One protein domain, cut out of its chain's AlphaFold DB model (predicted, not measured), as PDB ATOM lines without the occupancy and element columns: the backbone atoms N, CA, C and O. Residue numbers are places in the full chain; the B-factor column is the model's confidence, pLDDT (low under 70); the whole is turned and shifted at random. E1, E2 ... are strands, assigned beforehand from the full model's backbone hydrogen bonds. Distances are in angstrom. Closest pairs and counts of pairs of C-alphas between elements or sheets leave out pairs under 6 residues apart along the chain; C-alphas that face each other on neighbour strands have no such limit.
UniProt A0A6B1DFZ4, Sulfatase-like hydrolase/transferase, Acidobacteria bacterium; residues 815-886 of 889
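This is residues 815 to 886 of the 889 residues of the protein "Sulfatase-like hydrolase/transferase" of Acidobacteria bacterium (UniProt A0A6B1DFZ4). There is little regular structure here: a long looping stretch, residues 815 to 868, leads into one hairpin of two strands, E1 and then E2. Residues 822 to 823 pair antiparallel with residues 837 to 838, closing one loop, and residues 849 to 855 stick out. The printed part has 72 residues, 15 of them in the two named antiparallel strands, with no named helix; the class is all strand. It is only just compact, close to loose, with a radius of gyration of the C-alphas of 13.2 A and spans of 40 by 32 by 22 A.

Look past the unnamed stretch to E1, residues 869 to 875, and E2, residues 878 to 885, a hairpin with a tight link. Their directions stand at 159 degrees. Find N 871 and O 883, 2.8 A apart, and N 875 and O 878, 2.9 A apart, both within hydrogen-bond range.

Start at C-alpha 815, (175.721, 133.715, 195.536). E1 begins at C-alpha 869, (157.357, 126.812, 178.230), and runs 19.5 A; E2 runs 20.4 A to C-alpha 885, (155.583, 131.576, 178.569).

The C-alphas farthest apart, of Glu 851 and Ala 866, are 40.1 A apart. The printed part has no cut. The model's pLDDT is under 70 at residues 825 to 834, 849 to 853, 864 to 866 and 876 to 878.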
ATOM      1  N   ARG A 815     175.110 133.641 196.877       73.62
ATOM      2  CA  ARG A 815     175.721 133.715 195.536       73.62
ATOM      3  C   ARG A 815     176.419 132.405 195.182       73.62
ATOM      4  O   ARG A 815     176.320 131.975 194.042       73.62
ATOM      5  N   GLU A 816     177.077 131.783 196.152       73.88
ATOM      6  CA  GLU A 816     177.819 130.529 195.974       73.88
ATOM      7  C   GLU A 816     176.903 129.321 195.751       73.88
ATOM      8  O   GLU A 816     177.278 128.393 195.038       73.88
ATOM      9  N   HIS A 817     175.680 129.351 196.287       73.75
ATOM     10  CA  HIS A 817     174.738 128.239 196.163       73.75
ATOM     11  C   HIS A 817     173.636 128.433 195.112       73.75
ATOM     12  O   HIS A 817     172.825 127.530 194.946       73.75
ATOM     13  N   GLN A 818     173.577 129.545 194.371       76.00
ATOM     14  CA  GLN A 818     172.600 129.709 193.280       76.00
ATOM     15  C   GLN A 818     172.725 128.587 192.234       76.00
ATOM     16  O   GLN A 818     173.826 128.244 191.805       76.00
ATOM     17  N   ILE A 819     171.590 128.026 191.801       74.19
ATOM     18  CA  ILE A 819     171.556 126.892 190.867       74.19
ATOM     19  C   ILE A 819     170.797 127.287 189.610       74.19
ATOM     20  O   ILE A 819     169.692 127.818 189.697       74.19
ATOM     21  N   GLY A 820     171.389 127.012 188.448       75.50
ATOM     22  CA  GLY A 820     170.779 127.284 187.148       75.50
ATOM     23  C   GLY A 820     170.539 128.764 186.865       75.50
ATOM     24  O   GLY A 820     169.750 129.092 185.990       75.50
ATOM     25  N   LEU A 821     171.199 129.672 187.590       80.12
ATOM     26  CA  LEU A 821     171.086 131.118 187.409       80.12
ATOM     27  C   LEU A 821     172.448 131.699 187.032       80.12
ATOM     28  O   LEU A 821     173.382 131.696 187.829       80.12
ATOM     29  N   LEU A 822     172.549 132.235 185.819       77.75
ATOM     30  CA  LEU A 822     173.713 132.969 185.332       77.75
ATOM     31  C   LEU A 822     173.415 134.461 185.434       77.75
ATOM     32  O   LEU A 822     172.479 134.946 184.802       77.75
ATOM     33  N   ALA A 823     174.183 135.188 186.244       76.44
ATOM     34  CA  ALA A 823     174.027 136.635 186.346       76.44
ATOM     35  C   ALA A 823     174.309 137.287 184.984       76.44
ATOM     36  O   ALA A 823     175.369 137.072 184.396       76.44
ATOM     37  N   ASP A 824     173.358 138.078 184.493       72.44
ATOM     38  CA  ASP A 824     173.514 138.823 183.250       72.44
ATOM     39  C   ASP A 824     174.330 140.091 183.532       72.44
ATOM     40  O   ASP A 824     173.807 141.069 184.067       72.44
ATOM     41  N   GLN A 825     175.638 140.050 183.249       63.69
ATOM     42  CA  GLN A 825     176.548 141.166 183.539       63.69
ATOM     43  C   GLN A 825     176.304 142.390 182.643       63.69
ATOM     44  O   GLN A 825     176.666 143.499 183.034       63.69
ATOM     45  N   ASP A 826     175.652 142.201 181.493       59.03
ATOM     46  CA  ASP A 826     175.368 143.258 180.517       59.03
ATOM     47  C   ASP A 826     173.974 143.881 180.708       59.03
ATOM     48  O   ASP A 826     173.649 144.910 180.108       59.03
ATOM     49  N   ALA A 827     173.130 143.288 181.558       58.28
ATOM     50  CA  ALA A 827     171.826 143.840 181.883       58.28
ATOM     51  C   ALA A 827     171.973 144.998 182.880       58.28
ATOM     52  O   ALA A 827     172.040 144.804 184.096       58.28
ATOM     53  N   THR A 828     171.965 146.233 182.377       51.91
ATOM     54  CA  THR A 828     171.785 147.429 183.208       51.91
ATOM     55  C   THR A 828     170.397 147.401 183.844       51.91
ATOM     56  O   THR A 828     169.411 147.854 183.258       51.91
ATOM     57  N   ALA A 829     170.291 146.850 185.053       53.69
ATOM     58  CA  ALA A 829     169.100 146.999 185.870       53.69
ATOM     59  C   ALA A 829     168.983 148.477 186.277       53.69
ATOM     60  O   ALA A 829     169.697 148.953 187.155       53.69
ATOM     61  N   ASN A 830     168.073 149.217 185.638       49.84
ATOM     62  CA  ASN A 830     167.813 150.639 185.913       49.84
ATOM     63  C   ASN A 830     167.209 150.908 187.314       49.84
ATOM     64  O   ASN A 830     166.792 152.030 187.596       49.84
ATOM     65  N   GLN A 831     167.139 149.903 188.195       57.47
ATOM     66  CA  GLN A 831     166.580 150.001 189.542       57.47
ATOM     67  C   GLN A 831     167.522 149.374 190.587       57.47
ATOM     68  O   GLN A 831     167.937 148.222 190.424       57.47
ATOM     69  N   PRO A 832     167.842 150.090 191.685       55.62
ATOM     70  CA  PRO A 832     168.594 149.531 192.805       55.62
ATOM     71  C   PRO A 832     167.877 148.308 193.395       55.62
ATOM     72  O   PRO A 832     166.714 148.396 193.774       55.62
ATOM     73  N   GLY A 833     168.577 147.176 193.496       65.00
ATOM     74  CA  GLY A 833     168.042 145.934 194.072       65.00
ATOM     75  C   GLY A 833     167.510 144.918 193.056       65.00
ATOM     76  O   GLY A 833     167.348 143.753 193.414       65.00
ATOM     77  N   THR A 834     167.327 145.303 191.791       68.38
ATOM     78  CA  THR A 834     166.917 144.381 190.722       68.38
ATOM     79  C   THR A 834     168.133 143.646 190.158       68.38
ATOM     80  O   THR A 834     169.158 144.257 189.855       68.38
ATOM     81  N   ARG A 835     168.036 142.320 190.017       74.25
ATOM     82  CA  ARG A 835     169.071 141.477 189.402       74.25
ATOM     83  C   ARG A 835     168.467 140.673 188.266       74.25
ATOM     84  O   ARG A 835     167.415 140.068 188.443       74.25
ATOM     85  N   VAL A 836     169.151 140.655 187.128       80.12
ATOM     86  CA  VAL A 836     168.743 139.878 185.958       80.12
ATOM     87  C   VAL A 836     169.591 138.618 185.890       80.12
ATOM     88  O   VAL A 836     170.818 138.663 186.000       80.12
ATOM     89  N   TYR A 837     168.914 137.491 185.722       81.50
ATOM     90  CA  TYR A 837     169.534 136.189 185.572       81.50
ATOM     91  C   TYR A 837     169.044 135.547 184.282       81.50
ATOM     92  O   TYR A 837     167.884 135.702 183.904       81.50
ATOM     93  N   ARG A 838     169.924 134.800 183.620       82.00
ATOM     94  CA  ARG A 838     169.571 133.902 182.522       82.00
ATOM     95  C   ARG A 838     169.686 132.467 183.006       82.00
ATOM     96  O   ARG A 838     170.597 132.136 183.762       82.00
ATOM     97  N   THR A 839     168.784 131.616 182.546       79.94
ATOM     98  CA  THR A 839     168.865 130.175 182.760       79.94
ATOM     99  C   THR A 839     168.724 129.454 181.429       79.94
ATOM    100  O   THR A 839     167.940 129.858 180.572       79.94
ATOM    101  N   THR A 840     169.524 128.411 181.243       76.06
ATOM    102  CA  THR A 840     169.356 127.419 180.170       76.06
ATOM    103  C   THR A 840     168.959 126.060 180.735       76.06
ATOM    104  O   THR A 840     168.832 125.099 179.982       76.06
ATOM    105  N   ASP A 841     168.816 125.970 182.056       72.88
ATOM    106  CA  ASP A 841     168.500 124.742 182.761       72.88
ATOM    107  C   ASP A 841     166.981 124.590 182.887       72.88
ATOM    108  O   ASP A 841     166.228 125.561 182.908       72.88
ATOM    109  N   ASN A 842     166.515 123.346 183.013       74.75
ATOM    110  CA  ASN A 842     165.086 123.047 183.171       74.75
ATOM    111  C   ASN A 842     164.526 123.460 184.549       74.75
ATOM    112  O   ASN A 842     163.344 123.262 184.819       74.75
ATOM    113  N   TYR A 843     165.374 123.973 185.440       76.25
ATOM    114  CA  TYR A 843     165.018 124.473 186.760       76.25
ATOM    115  C   TYR A 843     166.069 125.493 187.216       76.25
ATOM    116  O   TYR A 843     167.225 125.454 186.795       76.25
ATOM    117  N   ALA A 844     165.669 126.377 188.122       78.44
ATOM    118  CA  ALA A 844     166.560 127.305 188.795       78.44
ATOM    119  C   ALA A 844     166.181 127.380 190.275       78.44
ATOM    120  O   ALA A 844     165.001 127.309 190.622       78.44
ATOM    121  N   VAL A 845     167.179 127.523 191.144       75.94
ATOM    122  CA  VAL A 845     166.974 127.677 192.589       75.94
ATOM    123  C   VAL A 845     167.657 128.951 193.045       75.94
ATOM    124  O   VAL A 845     168.841 129.180 192.782       75.94
ATOM    125  N   PHE A 846     166.900 129.769 193.766       75.75
ATOM    126  CA  PHE A 846     167.415 130.932 194.463       75.75
ATOM    127  C   PHE A 846     166.976 130.874 195.929       75.75
ATOM    128  O   PHE A 846     165.936 130.311 196.255       75.75
ATOM    129  N   TYR A 847     167.782 131.464 196.808       74.44
ATOM    130  CA  TYR A 847     167.557 131.431 198.251       74.44
ATOM    131  C   TYR A 847     167.197 132.825 198.766       74.44
ATOM    132  O   TYR A 847     167.903 133.794 198.471       74.44
ATOM    133  N   MET A 848     166.115 132.938 199.542       70.38
ATOM    134  CA  MET A 848     165.678 134.198 200.154       70.38
ATOM    135  C   MET A 848     166.230 134.359 201.578       70.38
ATOM    136  O   MET A 848     166.251 133.387 202.330       70.38
ATOM    137  N   PRO A 849     166.665 135.570 201.985       63.88
ATOM    138  CA  PRO A 849     166.942 135.848 203.389       63.88
ATOM    139  C   PRO A 849     165.638 135.840 204.209       63.88
ATOM    140  O   PRO A 849     164.650 136.403 203.733       63.88
ATOM    141  N   PRO A 850     165.643 135.331 205.456       61.84
ATOM    142  CA  PRO A 850     164.468 135.362 206.335       61.84
ATOM    143  C   PRO A 850     163.934 136.783 206.570       61.84
ATOM    144  O   PRO A 850     162.730 137.004 206.645       61.84
ATOM    145  N   GLU A 851     164.838 137.763 206.642       64.94
ATOM    146  CA  GLU A 851     164.511 139.178 206.849       64.94
ATOM    147  C   GLU A 851     163.881 139.892 205.634       64.94
ATOM    148  O   GLU A 851     163.372 140.999 205.787       64.94
ATOM    149  N   ASN A 852     163.856 139.272 204.445       65.94
ATOM    150  CA  ASN A 852     163.163 139.803 203.266       65.94
ATOM    151  C   ASN A 852     162.042 138.845 202.839       65.94
ATOM    152  O   ASN A 852     162.251 138.024 201.950       65.94
ATOM    153  N   PRO A 853     160.831 138.959 203.414       65.56
ATOM    154  CA  PRO A 853     159.749 138.000 203.185       65.56
ATOM    155  C   PRO A 853     159.065 138.148 201.818       65.56
ATOM    156  O   PRO A 853     158.102 137.442 201.534       65.56
ATOM    157  N   ARG A 854     159.493 139.102 200.980       73.69
ATOM    158  CA  ARG A 854     158.875 139.374 199.680       73.69
ATOM    159  C   ARG A 854     159.927 139.425 198.587       73.69
ATOM    160  O   ARG A 854     160.878 140.197 198.665       73.69
ATOM    161  N   VAL A 855     159.700 138.624 197.558       71.19
ATOM    162  CA  VAL A 855     160.409 138.677 196.285       71.19
ATOM    163  C   VAL A 855     159.380 138.917 195.188       71.19
ATOM    164  O   VAL A 855     158.246 138.449 195.276       71.19
ATOM    165  N   THR A 856     159.778 139.635 194.150       77.12
ATOM    166  CA  THR A 856     159.030 139.721 192.897       77.12
ATOM    167  C   THR A 856     160.002 139.356 191.793       77.12
ATOM    168  O   THR A 856     161.142 139.821 191.796       77.12
ATOM    169  N   PHE A 857     159.578 138.484 190.891       76.88
ATOM    170  CA  PHE A 857     160.368 138.058 189.748       76.88
ATOM    171  C   PHE A 857     159.557 138.305 188.480       76.88
ATOM    172  O   PHE A 857     158.373 137.990 188.430       76.88
ATOM    173  N   ASP A 858     160.221 138.846 187.462       80.12
ATOM    174  CA  ASP A 858     159.701 138.888 186.100       80.12
ATOM    175  C   ASP A 858     160.379 137.761 185.322       80.12
ATOM    176  O   ASP A 858     161.602 137.753 185.154       80.12
ATOM    177  N   LEU A 859     159.590 136.794 184.865       80.31
ATOM    178  CA  LEU A 859     160.068 135.692 184.035       80.31
ATOM    179  C   LEU A 859     159.827 136.050 182.574       80.31
ATOM    180  O   LEU A 859     158.717 136.415 182.204       80.31
ATOM    181  N   ARG A 860     160.866 135.951 181.744       79.81
ATOM    182  CA  ARG A 860     160.776 136.207 180.303       79.81
ATOM    183  C   ARG A 860     161.436 135.074 179.543       79.81
ATOM    184  O   ARG A 860     162.511 134.612 179.933       79.81
ATOM    185  N   ARG A 861     160.818 134.651 178.443       79.94
ATOM    186  CA  ARG A 861     161.406 133.671 177.524       79.94
ATOM    187  C   ARG A 861     162.359 134.364 176.552       79.94
ATOM    188  O   ARG A 861     162.096 135.478 176.103       79.94
ATOM    189  N   THR A 862     163.457 133.704 176.183       75.94
ATOM    190  CA  THR A 862     164.332 134.205 175.113       75.94
ATOM    191  C   THR A 862     163.561 134.234 173.783       75.94
ATOM    192  O   THR A 862     162.966 133.211 173.424       75.94
ATOM    193  N   PRO A 863     163.575 135.353 173.032       70.31
ATOM    194  CA  PRO A 863     162.869 135.461 171.755       70.31
ATOM    195  C   PRO A 863     163.297 134.384 170.745       70.31
ATOM    196  O   PRO A 863     164.491 134.110 170.607       70.31
ATOM    197  N   GLY A 864     162.337 133.800 170.014       67.50
ATOM    198  CA  GLY A 864     162.608 132.866 168.909       67.50
ATOM    199  C   GLY A 864     162.626 131.371 169.264       67.50
ATOM    200  O   GLY A 864     163.044 130.559 168.438       67.50
ATOM    201  N   MET A 865     162.168 130.973 170.457       64.44
ATOM    202  CA  MET A 865     161.930 129.559 170.785       64.44
ATOM    203  C   MET A 865     160.553 129.091 170.281       64.44
ATOM    204  O   MET A 865     159.525 129.633 170.668       64.44
ATOM    205  N   ALA A 866     160.511 128.033 169.468       60.06
ATOM    206  CA  ALA A 866     159.276 127.574 168.816       60.06
ATOM    207  C   ALA A 866     158.213 126.961 169.761       60.06
ATOM    208  O   ALA A 866     157.054 126.838 169.376       60.06
ATOM    209  N   THR A 867     158.576 126.560 170.985       76.06
ATOM    210  CA  THR A 867     157.695 125.844 171.928       76.06
ATOM    211  C   THR A 867     157.372 126.672 173.169       76.06
ATOM    212  O   THR A 867     158.258 127.259 173.790       76.06
ATOM    213  N   ALA A 868     156.090 126.709 173.550       78.50
ATOM    214  CA  ALA A 868     155.645 127.292 174.817       78.50
ATOM    215  C   ALA A 868     156.318 126.584 176.005       78.50
ATOM    216  O   ALA A 868     156.508 125.366 175.972       78.50
ATOM    217  N   GLN A 869     156.681 127.340 177.041       78.50
ATOM    218  CA  GLN A 869     157.357 126.812 178.230       78.50
ATOM    219  C   GLN A 869     156.505 127.045 179.470       78.50
ATOM    220  O   GLN A 869     156.144 128.177 179.765       78.50
ATOM    221  N   THR A 870     156.207 125.990 180.220       84.50
ATOM    222  CA  THR A 870     155.547 126.124 181.522       84.50
ATOM    223  C   THR A 870     156.605 126.314 182.601       84.50
ATOM    224  O   THR A 870     157.454 125.446 182.791       84.50
ATOM    225  N   VAL A 871     156.529 127.418 183.336       84.38
ATOM    226  CA  VAL A 871     157.324 127.668 184.537       84.38
ATOM    227  C   VAL A 871     156.448 127.443 185.760       84.38
ATOM    228  O   VAL A 871     155.403 128.069 185.905       84.38
ATOM    229  N   THR A 872     156.879 126.555 186.650       82.81
ATOM    230  CA  THR A 872     156.247 126.342 187.956       82.81
ATOM    231  C   THR A 872     157.135 126.948 189.029       82.81
ATOM    232  O   THR A 872     158.289 126.540 189.174       82.81
ATOM    233  N   VAL A 873     156.596 127.885 189.804       81.00
ATOM    234  CA  VAL A 873     157.296 128.486 190.939       81.00
ATOM    235  C   VAL A 873     156.943 127.706 192.191       81.00
ATOM    236  O   VAL A 873     155.769 127.516 192.517       81.00
ATOM    237  N   ARG A 874     157.979 127.262 192.902       77.25
ATOM    238  CA  ARG A 874     157.839 126.598 194.193       77.25
ATOM    239  C   ARG A 874     158.545 127.392 195.284       77.25
ATOM    240  O   ARG A 874     159.672 127.835 195.067       77.25
ATOM    241  N   ILE A 875     157.902 127.537 196.437       77.12
ATOM    242  CA  ILE A 875     158.505 128.076 197.664       77.12
ATOM    243  C   ILE A 875     158.447 126.967 198.706       77.12
ATOM    244  O   ILE A 875     157.378 126.432 198.963       77.12
ATOM    245  N   ASP A 876     159.604 126.583 199.246       69.44
ATOM    246  CA  ASP A 876     159.739 125.485 200.214       69.44
ATOM    247  C   ASP A 876     159.035 124.175 199.784       69.44
ATOM    248  O   ASP A 876     158.532 123.398 200.594       69.44
ATOM    249  N   GLY A 877     159.026 123.910 198.473       64.38
ATOM    250  CA  GLY A 877     158.416 122.728 197.854       64.38
ATOM    251  C   GLY A 877     156.958 122.914 197.425       64.38
ATOM    252  O   GLY A 877     156.502 122.195 196.533       64.38
ATOM    253  N   ASP A 878     156.263 123.919 197.953       69.69
ATOM    254  CA  ASP A 878     154.869 124.200 197.622       69.69
ATOM    255  C   ASP A 878     154.768 124.977 196.312       69.69
ATOM    256  O   ASP A 878     155.459 125.978 196.115       69.69
ATOM    257  N   ILE A 879     153.899 124.532 195.400       79.62
ATOM    258  CA  ILE A 879     153.601 125.274 194.170       79.62
ATOM    259  C   ILE A 879     152.814 126.521 194.557       79.62
ATOM    260  O   ILE A 879     151.652 126.432 194.946       79.62
ATOM    261  N   VAL A 880     153.455 127.679 194.431       85.44
ATOM    262  CA  VAL A 880     152.820 128.974 194.700       85.44
ATOM    263  C   VAL A 880     152.302 129.629 193.430       85.44
ATOM    264  O   VAL A 880     151.421 130.480 193.509       85.44
ATOM    265  N   ASP A 881     152.844 129.242 192.272       84.81
ATOM    266  CA  ASP A 881     152.481 129.829 190.988       84.81
ATOM    267  C   ASP A 881     152.858 128.921 189.805       84.81
ATOM    268  O   ASP A 881     153.781 128.101 189.889       84.81
ATOM    269  N   GLN A 882     152.161 129.075 188.682       87.75
ATOM    270  CA  GLN A 882     152.464 128.376 187.436       87.75
ATOM    271  C   GLN A 882     152.051 129.220 186.227       87.75
ATOM    272  O   GLN A 882     150.878 129.538 186.042       87.75
ATOM    273  N   HIS A 883     153.011 129.507 185.349       85.38
ATOM    274  CA  HIS A 883     152.826 130.348 184.171       85.38
ATOM    275  C   HIS A 883     153.275 129.645 182.892       85.38
ATOM    276  O   HIS A 883     154.239 128.888 182.894       85.38
ATOM    277  N   VAL A 884     152.593 129.920 181.780       85.69
ATOM    278  CA  VAL A 884     152.995 129.463 180.444       85.69
ATOM    279  C   VAL A 884     153.577 130.652 179.688       85.69
ATOM    280  O   VAL A 884     152.873 131.623 179.437       85.69
ATOM    281  N   LEU A 885     154.856 130.569 179.332       83.06
ATOM    282  CA  LEU A 885     155.583 131.576 178.569       83.06
ATOM    283  C   LEU A 885     155.461 131.292 177.063       83.06
ATOM    284  O   LEU A 885     155.836 130.211 176.588       83.06
ATOM    285  N   THR A 886     154.960 132.274 176.315       77.50
ATOM    286  CA  THR A 886     154.846 132.296 174.844       77.50
ATOM    287  C   THR A 886     155.646 133.481 174.276       77.50
ATOM    288  O   THR A 886     156.229 134.237 175.042       77.50
TER     289      THR A 886